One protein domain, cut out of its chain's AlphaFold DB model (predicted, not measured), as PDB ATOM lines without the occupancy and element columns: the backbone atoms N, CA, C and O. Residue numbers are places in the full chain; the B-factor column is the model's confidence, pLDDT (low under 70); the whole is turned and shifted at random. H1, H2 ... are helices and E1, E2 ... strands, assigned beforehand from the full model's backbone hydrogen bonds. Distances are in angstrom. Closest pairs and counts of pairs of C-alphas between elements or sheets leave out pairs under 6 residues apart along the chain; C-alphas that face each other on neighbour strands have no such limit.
ATOM      1  N   VAL A  15      35.353  30.345  34.806       94.06
ATOM      2  CA  VAL A  15      36.079  29.629  33.755       94.06
ATOM      3  C   VAL A  15      35.907  28.128  33.967       94.06
ATOM      4  O   VAL A  15      36.090  27.639  35.077       94.06
ATOM      5  N   VAL A  16      35.536  27.412  32.906       95.62
ATOM      6  CA  VAL A  16      35.286  25.965  32.924       95.62
ATOM      7  C   VAL A  16      36.050  25.258  31.812       95.62
ATOM      8  O   VAL A  16      36.131  25.756  30.687       95.62
ATOM      9  N   SER A  17      36.571  24.072  32.109       94.75
ATOM     10  CA  SER A  17      37.157  23.146  31.139       94.75
ATOM     11  C   SER A  17      36.485  21.786  31.270       94.75
ATOM     12  O   SER A  17      36.194  21.318  32.367       94.75
ATOM     13  N   LYS A  18      36.224  21.129  30.138       93.00
ATOM     14  CA  LYS A  18      35.636  19.782  30.113       93.00
ATOM     15  C   LYS A  18      36.606  18.705  30.613       93.00
ATOM     16  O   LYS A  18      36.190  17.572  30.820       93.00
ATOM     17  N   TYR A  19      37.884  19.057  30.765       93.44
ATOM     18  CA  TYR A  19      38.948  18.175  31.237       93.44
ATOM     19  C   TYR A  19      39.390  18.480  32.675       93.44
ATOM     20  O   TYR A  19      40.235  17.761  33.201       93.44
ATOM     21  N   ASP A  20      38.850  19.530  33.302       93.81
ATOM     22  CA  ASP A  20      39.197  19.921  34.669       93.81
ATOM     23  C   ASP A  20      37.985  19.803  35.596       93.81
ATOM     24  O   ASP A  20      37.104  20.668  35.629       93.81
ATOM     25  N   GLU A  21      37.973  18.737  36.392       92.06
ATOM     26  CA  GLU A  21      36.932  18.463  37.383       92.06
ATOM     27  C   GLU A  21      36.814  19.565  38.442       92.06
ATOM     28  O   GLU A  21      35.709  19.843  38.913       92.06
ATOM     29  N   ASN A  22      37.912  20.244  38.796       93.25
ATOM     30  CA  ASN A  22      37.861  21.328  39.779       93.25
ATOM     31  C   ASN A  22      37.078  22.523  39.233       93.25
ATOM     32  O   ASN A  22      36.287  23.124  39.959       93.25
ATOM     33  N   SER A  23      37.249  22.837  37.946       92.69
ATOM     34  CA  SER A  23      36.491  23.899  37.284       92.69
ATOM     35  C   SER A  23      34.988  23.590  37.216       92.69
ATOM     36  O   SER A  23      34.161  24.484  37.403       92.69
ATOM     37  N   ILE A  24      34.623  22.316  37.020       92.44
ATOM     38  CA  ILE A  24      33.225  21.858  37.009       92.44
ATOM     39  C   ILE A  24      32.628  21.953  38.417       92.44
ATOM     40  O   ILE A  24      31.549  22.517  38.587       92.44
ATOM     41  N   ARG A  25      33.352  21.496  39.443       93.06
ATOM     42  CA  ARG A  25      32.924  21.638  40.842       93.06
ATOM     43  C   ARG A  25      32.741  23.098  41.248       93.06
ATOM     44  O   ARG A  25      31.743  23.441  41.871       93.06
ATOM     45  N   PHE A  26      33.662  23.973  40.849       92.44
ATOM     46  CA  PHE A  26      33.538  25.407  41.103       92.44
ATOM     47  C   PHE A  26      32.291  26.007  40.435       92.44
ATOM     48  O   PHE A  26      31.626  26.860  41.025       92.44
ATOM     49  N   LEU A  27      31.933  25.548  39.230       93.00
ATOM     50  CA  LEU A  27      30.676  25.936  38.588       93.00
ATOM     51  C   LEU A  27      29.461  25.497  39.421       93.00
ATOM     52  O   LEU A  27      28.550  26.298  39.621       93.00
ATOM     53  N   GLU A  28      29.434  24.261  39.919       91.44
ATOM     54  CA  GLU A  28      28.336  23.759  40.760       91.44
ATOM     55  C   GLU A  28      28.204  24.537  42.074       91.44
ATOM     56  O   GLU A  28      27.097  24.906  42.473       91.44
ATOM     57  N   GLU A  29      29.322  24.842  42.729       91.19
ATOM     58  CA  GLU A  29      29.356  25.688  43.925       91.19
ATOM     59  C   GLU A  29      28.815  27.089  43.614       91.19
ATOM     60  O   GLU A  29      27.942  27.594  44.321       91.19
ATOM     61  N   ALA A  30      29.244  27.686  42.499       90.25
ATOM     62  CA  ALA A  30      28.763  28.989  42.059       90.25
ATOM     63  C   ALA A  30      27.257  28.999  41.738       90.25
ATOM     64  O   ALA A  30      26.587  29.999  41.988       90.25
ATOM     65  N   LEU A  31      26.697  27.902  41.218       90.25
ATOM     66  CA  LEU A  31      25.254  27.777  40.971       90.25
ATOM     67  C   LEU A  31      24.427  27.696  42.260       90.25
ATOM     68  O   LEU A  31      23.224  27.977  42.230       90.25
ATOM     69  N   ASN A  32      25.055  27.328  43.376       88.50
ATOM     70  CA  ASN A  32      24.439  27.264  44.698       88.50
ATOM     71  C   ASN A  32      24.682  28.517  45.553       88.50
ATOM     72  O   ASN A  32      24.097  28.619  46.628       88.50
ATOM     73  N   ASP A  33      25.498  29.464  45.087       86.69
ATOM     74  CA  ASP A  33      25.769  30.721  45.783       86.69
ATOM     75  C   ASP A  33      24.758  31.804  45.386       86.69
ATOM     76  O   ASP A  33      24.864  32.431  44.327       86.69
ATOM     77  N   ASP A  34      23.791  32.062  46.267       82.38
ATOM     78  CA  ASP A  34      22.744  33.070  46.070       82.38
ATOM     79  C   ASP A  34      23.311  34.482  45.809       82.38
ATOM     80  O   ASP A  34      22.680  35.287  45.125       82.38
ATOM     81  N   LYS A  35      24.538  34.789  46.258       82.75
ATOM     82  CA  LYS A  35      25.180  36.104  46.053       82.75
ATOM     83  C   LYS A  35      25.555  36.386  44.598       82.75
ATOM     84  O   LYS A  35      25.807  37.542  44.239       82.75
ATOM     85  N   ARG A  36      25.611  35.344  43.764       82.19
ATOM     86  CA  ARG A  36      25.887  35.421  42.319       82.19
ATOM     87  C   ARG A  36      24.631  35.658  41.486       82.19
ATOM     88  O   ARG A  36      24.714  35.781  40.261       82.19
ATOM     89  N   TYR A  37      23.467  35.721  42.125       84.75
ATOM     90  CA  TYR A  37      22.200  35.977  41.465       84.75
ATOM     91  C   TYR A  37      21.807  37.453  41.569       84.75
ATOM     92  O   TYR A  37      21.971  38.119  42.585       84.75
ATOM     93  N   LEU A  38      21.284  37.964  40.462       79.94
ATOM     94  CA  LEU A  38      20.693  39.284  40.321       79.94
ATOM     95  C   LEU A  38      19.212  39.204  40.657       79.94
ATOM     96  O   LEU A  38      18.444  38.628  39.878       79.94
ATOM     97  N   THR A  39      18.791  39.842  41.740       75.19
ATOM     98  CA  THR A  39      17.370  39.975  42.054       75.19
ATOM     99  C   THR A  39      16.752  41.076  41.190       75.19
ATOM    100  O   THR A  39      16.997  42.275  41.339       75.19
ATOM    101  N   ILE A  40      15.939  40.661  40.224       70.50
ATOM    102  CA  ILE A  40      15.203  41.526  39.307       70.50
ATOM    103  C   ILE A  40      13.780  41.684  39.839       70.50
ATOM    104  O   ILE A  40      12.911  40.836  39.617       70.50
ATOM    105  N   THR A  41      13.513  42.817  40.482       65.00
ATOM    106  CA  THR A  41      12.163  43.172  40.934       65.00
ATOM    107  C   THR A  41      11.420  43.915  39.826       65.00
ATOM    108  O   THR A  41      11.778  45.030  39.440       65.00
ATOM    109  N   THR A  42      10.362  43.304  39.289       60.66
ATOM    110  CA  THR A  42       9.496  43.950  38.294       60.66
ATOM    111  C   THR A  42       8.284  44.569  38.983       60.66
ATOM    112  O   THR A  42       7.381  43.856  39.419       60.66
ATOM    113  N   LEU A  43       8.236  45.904  39.026       58.00
ATOM    114  CA  LEU A  43       7.088  46.687  39.492       58.00
ATOM    115  C   LEU A  43       5.969  46.659  38.429       58.00
ATOM    116  O   LEU A  43       5.843  47.560  37.601       58.00
ATOM    117  N   LYS A  44       5.175  45.587  38.401       56.97
ATOM    118  CA  LYS A  44       3.833  45.561  37.786       56.97
ATOM    119  C   LYS A  44       2.805  45.335  38.901       56.97
ATOM    120  O   LYS A  44       3.196  44.984  40.005       56.97
ATOM    121  N   LYS A  45       1.501  45.485  38.607       52.19
ATOM    122  CA  LYS A  45       0.371  45.286  39.553       52.19
ATOM    123  C   LYS A  45       0.484  44.035  40.452       52.19
ATOM    124  O   LYS A  45      -0.057  44.054  41.547       52.19
ATOM    125  N   ASN A  46       1.236  43.014  40.028       56.84
ATOM    126  CA  ASN A  46       1.694  41.906  40.863       56.84
ATOM    127  C   ASN A  46       3.228  41.974  40.934       56.84
ATOM    128  O   ASN A  46       3.883  41.629  39.945       56.84
ATOM    129  N   ASN A  47       3.801  42.442  42.048       56.81
ATOM    130  CA  ASN A  47       5.253  42.466  42.256       56.81
ATOM    131  C   ASN A  47       5.831  41.068  41.984       56.81
ATOM    132  O   ASN A  47       5.543  40.124  42.714       56.81
ATOM    133  N   ARG A  48       6.619  40.923  40.912       61.59
ATOM    134  CA  ARG A  48       7.330  39.676  40.596       61.59
ATOM    135  C   ARG A  48       8.811  39.894  40.853       61.59
ATOM    136  O   ARG A  48       9.429  40.725  40.185       61.59
ATOM    137  N   ILE A  49       9.342  39.146  41.809       65.50
ATOM    138  CA  ILE A  49      10.771  39.042  42.097       65.50
ATOM    139  C   ILE A  49      11.300  37.867  41.270       65.50
ATOM    140  O   ILE A  49      10.669  36.810  41.231       65.50
ATOM    141  N   LYS A  50      12.396  38.070  40.537       73.19
ATOM    142  CA  LYS A  50      13.066  37.022  39.763       73.19
ATOM    143  C   LYS A  50      14.559  37.092  40.021       73.19
ATOM    144  O   LYS A  50      15.161  38.104  39.683       73.19
ATOM    145  N   ASP A  51      15.154  35.996  40.453       77.88
ATOM    146  CA  ASP A  51      16.606  35.874  40.507       77.88
ATOM    147  C   ASP A  51      17.132  35.411  39.149       77.88
ATOM    148  O   ASP A  51      16.590  34.494  38.530       77.88
ATOM    149  N   LYS A  52      18.148  36.088  38.620       83.25
ATOM    150  CA  LYS A  52      18.826  35.719  37.373       83.25
ATOM    151  C   LYS A  52      20.283  35.440  37.688       83.25
ATOM    152  O   LYS A  52      20.920  36.281  38.305       83.25
ATOM    153  N   PHE A  53      20.823  34.322  37.220       86.44
ATOM    154  CA  PHE A  53      22.251  34.061  37.373       86.44
ATOM    155  C   PHE A  53      23.062  35.195  36.726       86.44
ATOM    156  O   PHE A  53      22.876  35.507  35.544       86.44
ATOM    157  N   GLY A  54      23.866  35.878  37.542       83.19
ATOM    158  CA  GLY A  54      24.560  37.108  37.176       83.19
ATOM    159  C   GLY A  54      25.919  36.868  36.531       83.19
ATOM    160  O   GLY A  54      26.341  37.672  35.704       83.19
ATOM    161  N   CYS A  55      26.569  35.747  36.848       87.19
ATOM    162  CA  CYS A  55      27.905  35.437  36.353       87.19
ATOM    163  C   CYS A  55      27.904  34.998  34.884       87.19
ATOM    164  O   CYS A  55      26.974  34.351  34.387       87.19
ATOM    165  N   ARG A  56      29.009  35.288  34.195       90.88
ATOM    166  CA  ARG A  56      29.317  34.689  32.894       90.88
ATOM    167  C   ARG A  56      30.045  33.373  33.111       90.88
ATOM    168  O   ARG A  56      30.826  33.241  34.047       90.88
ATOM    169  N   VAL A  57      29.817  32.423  32.213       93.81
ATOM    170  CA  VAL A  57      30.567  31.167  32.170       93.81
ATOM    171  C   VAL A  57      31.361  31.135  30.868       93.81
ATOM    172  O   VAL A  57      30.797  31.402  29.804       93.81
ATOM    173  N   LEU A  58      32.662  30.862  30.952       96.31
ATOM    174  CA  LEU A  58      33.616  30.890  29.844       96.31
ATOM    175  C   LEU A  58      34.275  29.518  29.689       96.31
ATOM    176  O   LEU A  58      34.802  28.966  30.647       96.31
ATOM    177  N   CYS A  59      34.280  28.983  28.473       96.62
ATOM    178  CA  CYS A  59      34.905  27.705  28.158       96.62
ATOM    179  C   CYS A  59      36.395  27.898  27.844       96.62
ATOM    180  O   CYS A  59      36.746  28.433  26.791       96.62
ATOM    181  N   GLN A  60      37.270  27.436  28.739       95.94
ATOM    182  CA  GLN A  60      38.725  27.496  28.582       95.94
ATOM    183  C   GLN A  60      39.199  26.746  27.335       95.94
ATOM    184  O   GLN A  60      40.030  27.258  26.589       95.94
ATOM    185  N   ASP A  61      38.598  25.589  27.050       95.06
ATOM    186  CA  ASP A  61      38.963  24.738  25.908       95.06
ATOM    187  C   ASP A  61      38.611  25.368  24.549       95.06
ATOM    188  O   ASP A  61      38.971  24.846  23.499       95.06
ATOM    189  N   CYS A  62      37.844  26.458  24.557       95.62
ATOM    190  CA  CYS A  62      37.313  27.128  23.376       95.62
ATOM    191  C   CYS A  62      37.750  28.596  23.300       95.62
ATOM    192  O   CYS A  62      37.010  29.428  22.768       95.62
ATOM    193  N   GLU A  63      38.939  28.912  23.821       95.00
ATOM    194  CA  GLU A  63      39.504  30.272  23.855       95.00
ATOM    195  C   GLU A  63      38.627  31.231  24.674       95.00
ATOM    196  O   GLU A  63      38.295  32.332  24.234       95.00
ATOM    197  N   LEU A  64      38.181  30.781  25.852       93.62
ATOM    198  CA  LEU A  64      37.280  31.537  26.732       93.62
ATOM    199  C   LEU A  64      35.966  31.934  26.040       93.62
ATOM    200  O   LEU A  64      35.374  32.978  26.328       93.62
ATOM    201  N   ALA A  65      35.479  31.088  25.127       94.56
ATOM    202  CA  ALA A  65      34.186  31.291  24.489       94.56
ATOM    203  C   ALA A  65      33.067  31.340  25.535       94.56
ATOM    204  O   ALA A  65      33.013  30.518  26.451       94.56
ATOM    205  N   LYS A  66      32.139  32.284  25.370       94.69
ATOM    206  CA  LYS A  66      30.992  32.435  26.270       94.69
ATOM    207  C   LYS A  66      30.069  31.226  26.176       94.69
ATOM    208  O   LYS A  66      29.633  30.869  25.088       94.69
ATOM    209  N   CYS A  67      29.715  30.645  27.312       95.25
ATOM    210  CA  CYS A  67      28.697  29.609  27.389       95.25
ATOM    211  C   CYS A  67      27.293  30.229  27.364       95.25
ATOM    212  O   CYS A  67      27.046  31.307  27.909       95.25
ATOM    213  N   ASN A  68      26.354  29.521  26.743       95.62
ATOM    214  CA  ASN A  68      24.939  29.831  26.804       95.62
ATOM    215  C   ASN A  68      24.358  29.316  28.128       95.62
ATOM    216  O   ASN A  68      24.549  28.150  28.478       95.62
ATOM    217  N   ILE A  69      23.639  30.181  28.843       93.00
ATOM    218  CA  ILE A  69      23.024  29.881  30.141       93.00
ATOM    219  C   ILE A  69      21.509  29.914  29.958       93.00
ATOM    220  O   ILE A  69      20.907  30.977  29.789       93.00
ATOM    221  N   LEU A  70      20.881  28.741  29.991       91.06
ATOM    222  CA  LEU A  70      19.435  28.609  29.881       91.06
ATOM    223  C   LEU A  70      18.806  28.638  31.274       91.06
ATOM    224  O   LEU A  70      18.922  27.689  32.050       91.06
ATOM    225  N   GLN A  71      18.084  29.717  31.559       88.25
ATOM    226  CA  GLN A  71      17.308  29.880  32.785       88.25
ATOM    227  C   GLN A  71      15.857  30.264  32.431       88.25
ATOM    228  O   GLN A  71      15.560  31.455  32.252       88.25
ATOM    229  N   PRO A  72      14.950  29.276  32.278       82.81
ATOM    230  CA  PRO A  72      13.560  29.530  31.914       82.81
ATOM    231  C   PRO A  72      12.841  30.405  32.948       82.81
ATOM    232  O   PRO A  72      13.207  30.463  34.124       82.81
ATOM    233  N   PHE A  73      11.788  31.101  32.519       70.62
ATOM    234  CA  PHE A  73      10.956  31.883  33.433       70.62
ATOM    235  C   PHE A  73      10.310  30.973  34.491       70.62
ATOM    236  O   PHE A  73       9.744  29.943  34.146       70.62
ATOM    237  N   GLY A  74      10.400  31.365  35.767       69.19
ATOM    238  CA  GLY A  74       9.894  30.587  36.905       69.19
ATOM    239  C   GLY A  74      10.949  29.746  37.634       69.19
ATOM    240  O   GLY A  74      10.632  29.181  38.674       69.19
ATOM    241  N   TYR A  75      12.188  29.692  37.134       70.06
ATOM    242  CA  TYR A  75      13.299  29.015  37.805       70.06
ATOM    243  C   TYR A  75      14.293  30.021  38.374       70.06
ATOM    244  O   TYR A  75      14.744  30.924  37.662       70.06
ATOM    245  N   ASN A  76      14.668  29.822  39.637       74.81
ATOM    246  CA  ASN A  76      15.671  30.649  40.307       74.81
ATOM    247  C   ASN A  76      17.100  30.257  39.898       74.81
ATOM    248  O   ASN A  76      17.962  31.121  39.891       74.81
ATOM    249  N   LYS A  77      17.331  29.004  39.470       85.19
ATOM    250  CA  LYS A  77      18.641  28.490  39.027       85.19
ATOM    251  C   LYS A  77      18.675  28.180  37.520       85.19
ATOM    252  O   LYS A  77      17.628  27.831  36.959       85.19
ATOM    253  N   PRO A  78      19.837  28.292  36.844       90.00
ATOM    254  CA  PRO A  78      20.021  27.782  35.487       90.00
ATOM    255  C   PRO A  78      19.671  26.297  35.395       90.00
ATOM    256  O   PRO A  78      19.943  25.540  36.319       90.00
ATOM    257  N   LYS A  79      19.088  25.880  34.270       90.75
ATOM    258  CA  LYS A  79      18.849  24.459  33.968       90.75
ATOM    259  C   LYS A  79      19.928  23.851  33.092       90.75
ATOM    260  O   LYS A  79      20.185  22.658  33.152       90.75
ATOM    261  N   LYS A  80      20.534  24.672  32.237       93.94
ATOM    262  CA  LYS A  80      21.514  24.207  31.262       93.94
ATOM    263  C   LYS A  80      22.597  25.251  31.066       93.94
ATOM    264  O   LYS A  80      22.283  26.430  30.887       93.94
ATOM    265  N   ILE A  81      23.848  24.806  31.057       95.12
ATOM    266  CA  ILE A  81      25.013  25.623  30.711       95.12
ATOM    267  C   ILE A  81      25.803  24.879  29.647       95.12
ATOM    268  O   ILE A  81      26.266  23.761  29.871       95.12
ATOM    269  N   GLN A  82      25.922  25.495  28.473       96.50
ATOM    270  CA  GLN A  82      26.489  24.861  27.288       96.50
ATOM    271  C   GLN A  82      27.505  25.776  26.613       96.50
ATOM    272  O   GLN A  82      27.208  26.946  26.377       96.50
ATOM    273  N   CYS A  83      28.680  25.263  26.249       96.38
ATOM    274  CA  CYS A  83      29.614  26.025  25.420       96.38
ATOM    275  C   CYS A  83      29.020  26.288  24.032       96.38
ATOM    276  O   CYS A  83      28.507  25.372  23.401       96.38
ATOM    277  N   VAL A  84      29.138  27.512  23.515       94.94
ATOM    278  CA  VAL A  84      28.659  27.841  22.158       94.94
ATOM    279  C   VAL A  84      29.558  27.308  21.038       94.94
ATOM    280  O   VAL A  84      29.097  27.212  19.910       94.94
ATOM    281  N   LYS A  85      30.835  27.002  21.322       95.56
ATOM    282  CA  LYS A  85      31.800  26.523  20.314       95.56
ATOM    283  C   LYS A  85      31.868  24.996  20.252       95.56
ATOM    284  O   LYS A  85      31.718  24.432  19.179       95.56
ATOM    285  N   CYS A  86      32.115  24.329  21.381       94.88
ATOM    286  CA  CYS A  86      32.245  22.865  21.422       94.88
ATOM    287  C   CYS A  86      30.957  22.136  21.810       94.88
ATOM    288  O   CYS A  86      30.977  20.916  21.939       94.88
ATOM    289  N   GLU A  87      29.873  22.875  22.071       95.19
ATOM    290  CA  GLU A  87      28.555  22.345  22.447       95.19
ATOM    291  C   GLU A  87      28.531  21.487  23.722       95.19
ATOM    292  O   GLU A  87      27.484  20.942  24.079       95.19
ATOM    293  N   TYR A  88      29.646  21.422  24.456       95.62
ATOM    294  CA  TYR A  88      29.760  20.659  25.689       95.62
ATOM    295  C   TYR A  88      28.802  21.184  26.761       95.62
ATOM    296  O   TYR A  88      28.672  22.396  26.963       95.62
ATOM    297  N   LEU A  89      28.145  20.252  27.453       95.31
ATOM    298  CA  LEU A  89      27.211  20.518  28.540       95.31
ATOM    299  C   LEU A  89      27.959  20.490  29.868       95.31
ATOM    300  O   LEU A  89      28.236  19.424  30.404       95.31
ATOM    301  N   TYR A  90      28.254  21.669  30.405       93.12
ATOM    302  CA  TYR A  90      28.848  21.801  31.735       93.12
ATOM    303  C   TYR A  90      27.832  21.585  32.851       93.12
ATOM    304  O   TYR A  90      28.201  21.239  33.965       93.12
ATOM    305  N   PHE A  91      26.553  21.811  32.555       92.56
ATOM    306  CA  PHE A  91      25.470  21.614  33.503       92.56
ATOM    307  C   PHE A  91      24.171  21.294  32.769       92.56
ATOM    308  O   PHE A  91      23.862  21.943  31.761       92.56
ATOM    309  N   ASN A  92      23.417  20.315  33.271       91.31
ATOM    310  CA  ASN A  92      22.135  19.891  32.710       91.31
ATOM    311  C   ASN A  92      21.242  19.270  33.805       91.31
ATOM    312  O   ASN A  92      21.582  18.208  34.325       91.31
ATOM    313  N   LEU A  93      20.123  19.931  34.130       82.75
ATOM    314  CA  LEU A  93      19.104  19.523  35.115       82.75
ATOM    315  C   LEU A  93      17.685  19.526  34.528       82.75
ATOM    316  O   LEU A  93      17.320  20.501  33.823       82.75
TER     317      LEU A  93
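This is residues 15 to 93 of the 93 residues of an uncharacterized protein of Candidatus Nitrosocosmicus oleophilus (UniProt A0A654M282). A small sheet of four strands, E3 to E6, curled like part of a barrel, makes the body together with one helix, H1, which grazes it, mostly near edge strand E6. A two-stranded hairpin, E1 and E2, reaches out from one end of this body as an arm and makes much of the length. The printed part has 79 residues with one named helix and six named strands in the order H1 E1 E2 E3 E4 E5 E6, and the class is mixed, helices and strands. The larger sheet runs E3 - E4 - E5 - E6, all antiparallel, and the smaller E1 - E2, also antiparallel. The whole is only just compact, close to loose, with a radius of gyration of the C-alphas of 13.8 A and spans of 47 by 22 by 20 A.

In the larger sheet, E3 holds residues 57 to 59, E4 residues 65 to 70 over 15.9 A, E5 residues 80 to 83 over 10.2 A, and E6 residues 89 to 92, ending with C-alpha 92 at (22.135, 19.891, 32.710). H1, residues 21 to 32, is 16.9 A long and begins with C-alpha 21 at (36.932, 18.463, 37.383). E1, residues 37 to 42, measures 15.3 A and begins with C-alpha 37 at (22.200, 35.977, 41.465). E2, residues 48 to 53, measures 16.3 A.

E3, E4, E5 and E6 form a meander, each strand the antiparallel neighbour of the one before, and the sheet is strongly twisted. In the hairpin E3 and E4, N 59 and O 65 are 2.8 A apart, within hydrogen-bond range. In the hairpin E4 and E5, at 161 degrees between directions, N 68 and O 82 are 2.7 A apart. In the hairpin E5 and E6, at 169 degrees, N 81 and O 91 are 2.9 A apart. Residues 15 to 16 pair with residues 58 to 59 of E3, parallel. H1 is on this sheet but only grazes it, with residues 23 to 31; its closest C-alphas to E6 are those of Ile 24 and Tyr 90, 6.9 A apart. Every O i to N i+4 pair in H1 is within hydrogen-bond range. E1 and E2 are a hairpin at 154 degrees, with N 40 and O 50 2.7 A apart. E1 is apart from E3, E4, E5 and E6.

The two C-alphas farthest apart, those of Tyr 19 and Lys 45, are 47.9 A apart. The printed part has no cut, and no link between named elements is long. Mean pLDDT of the printed part is 85.9; residues 41 to 49 and residue 74 are under 70.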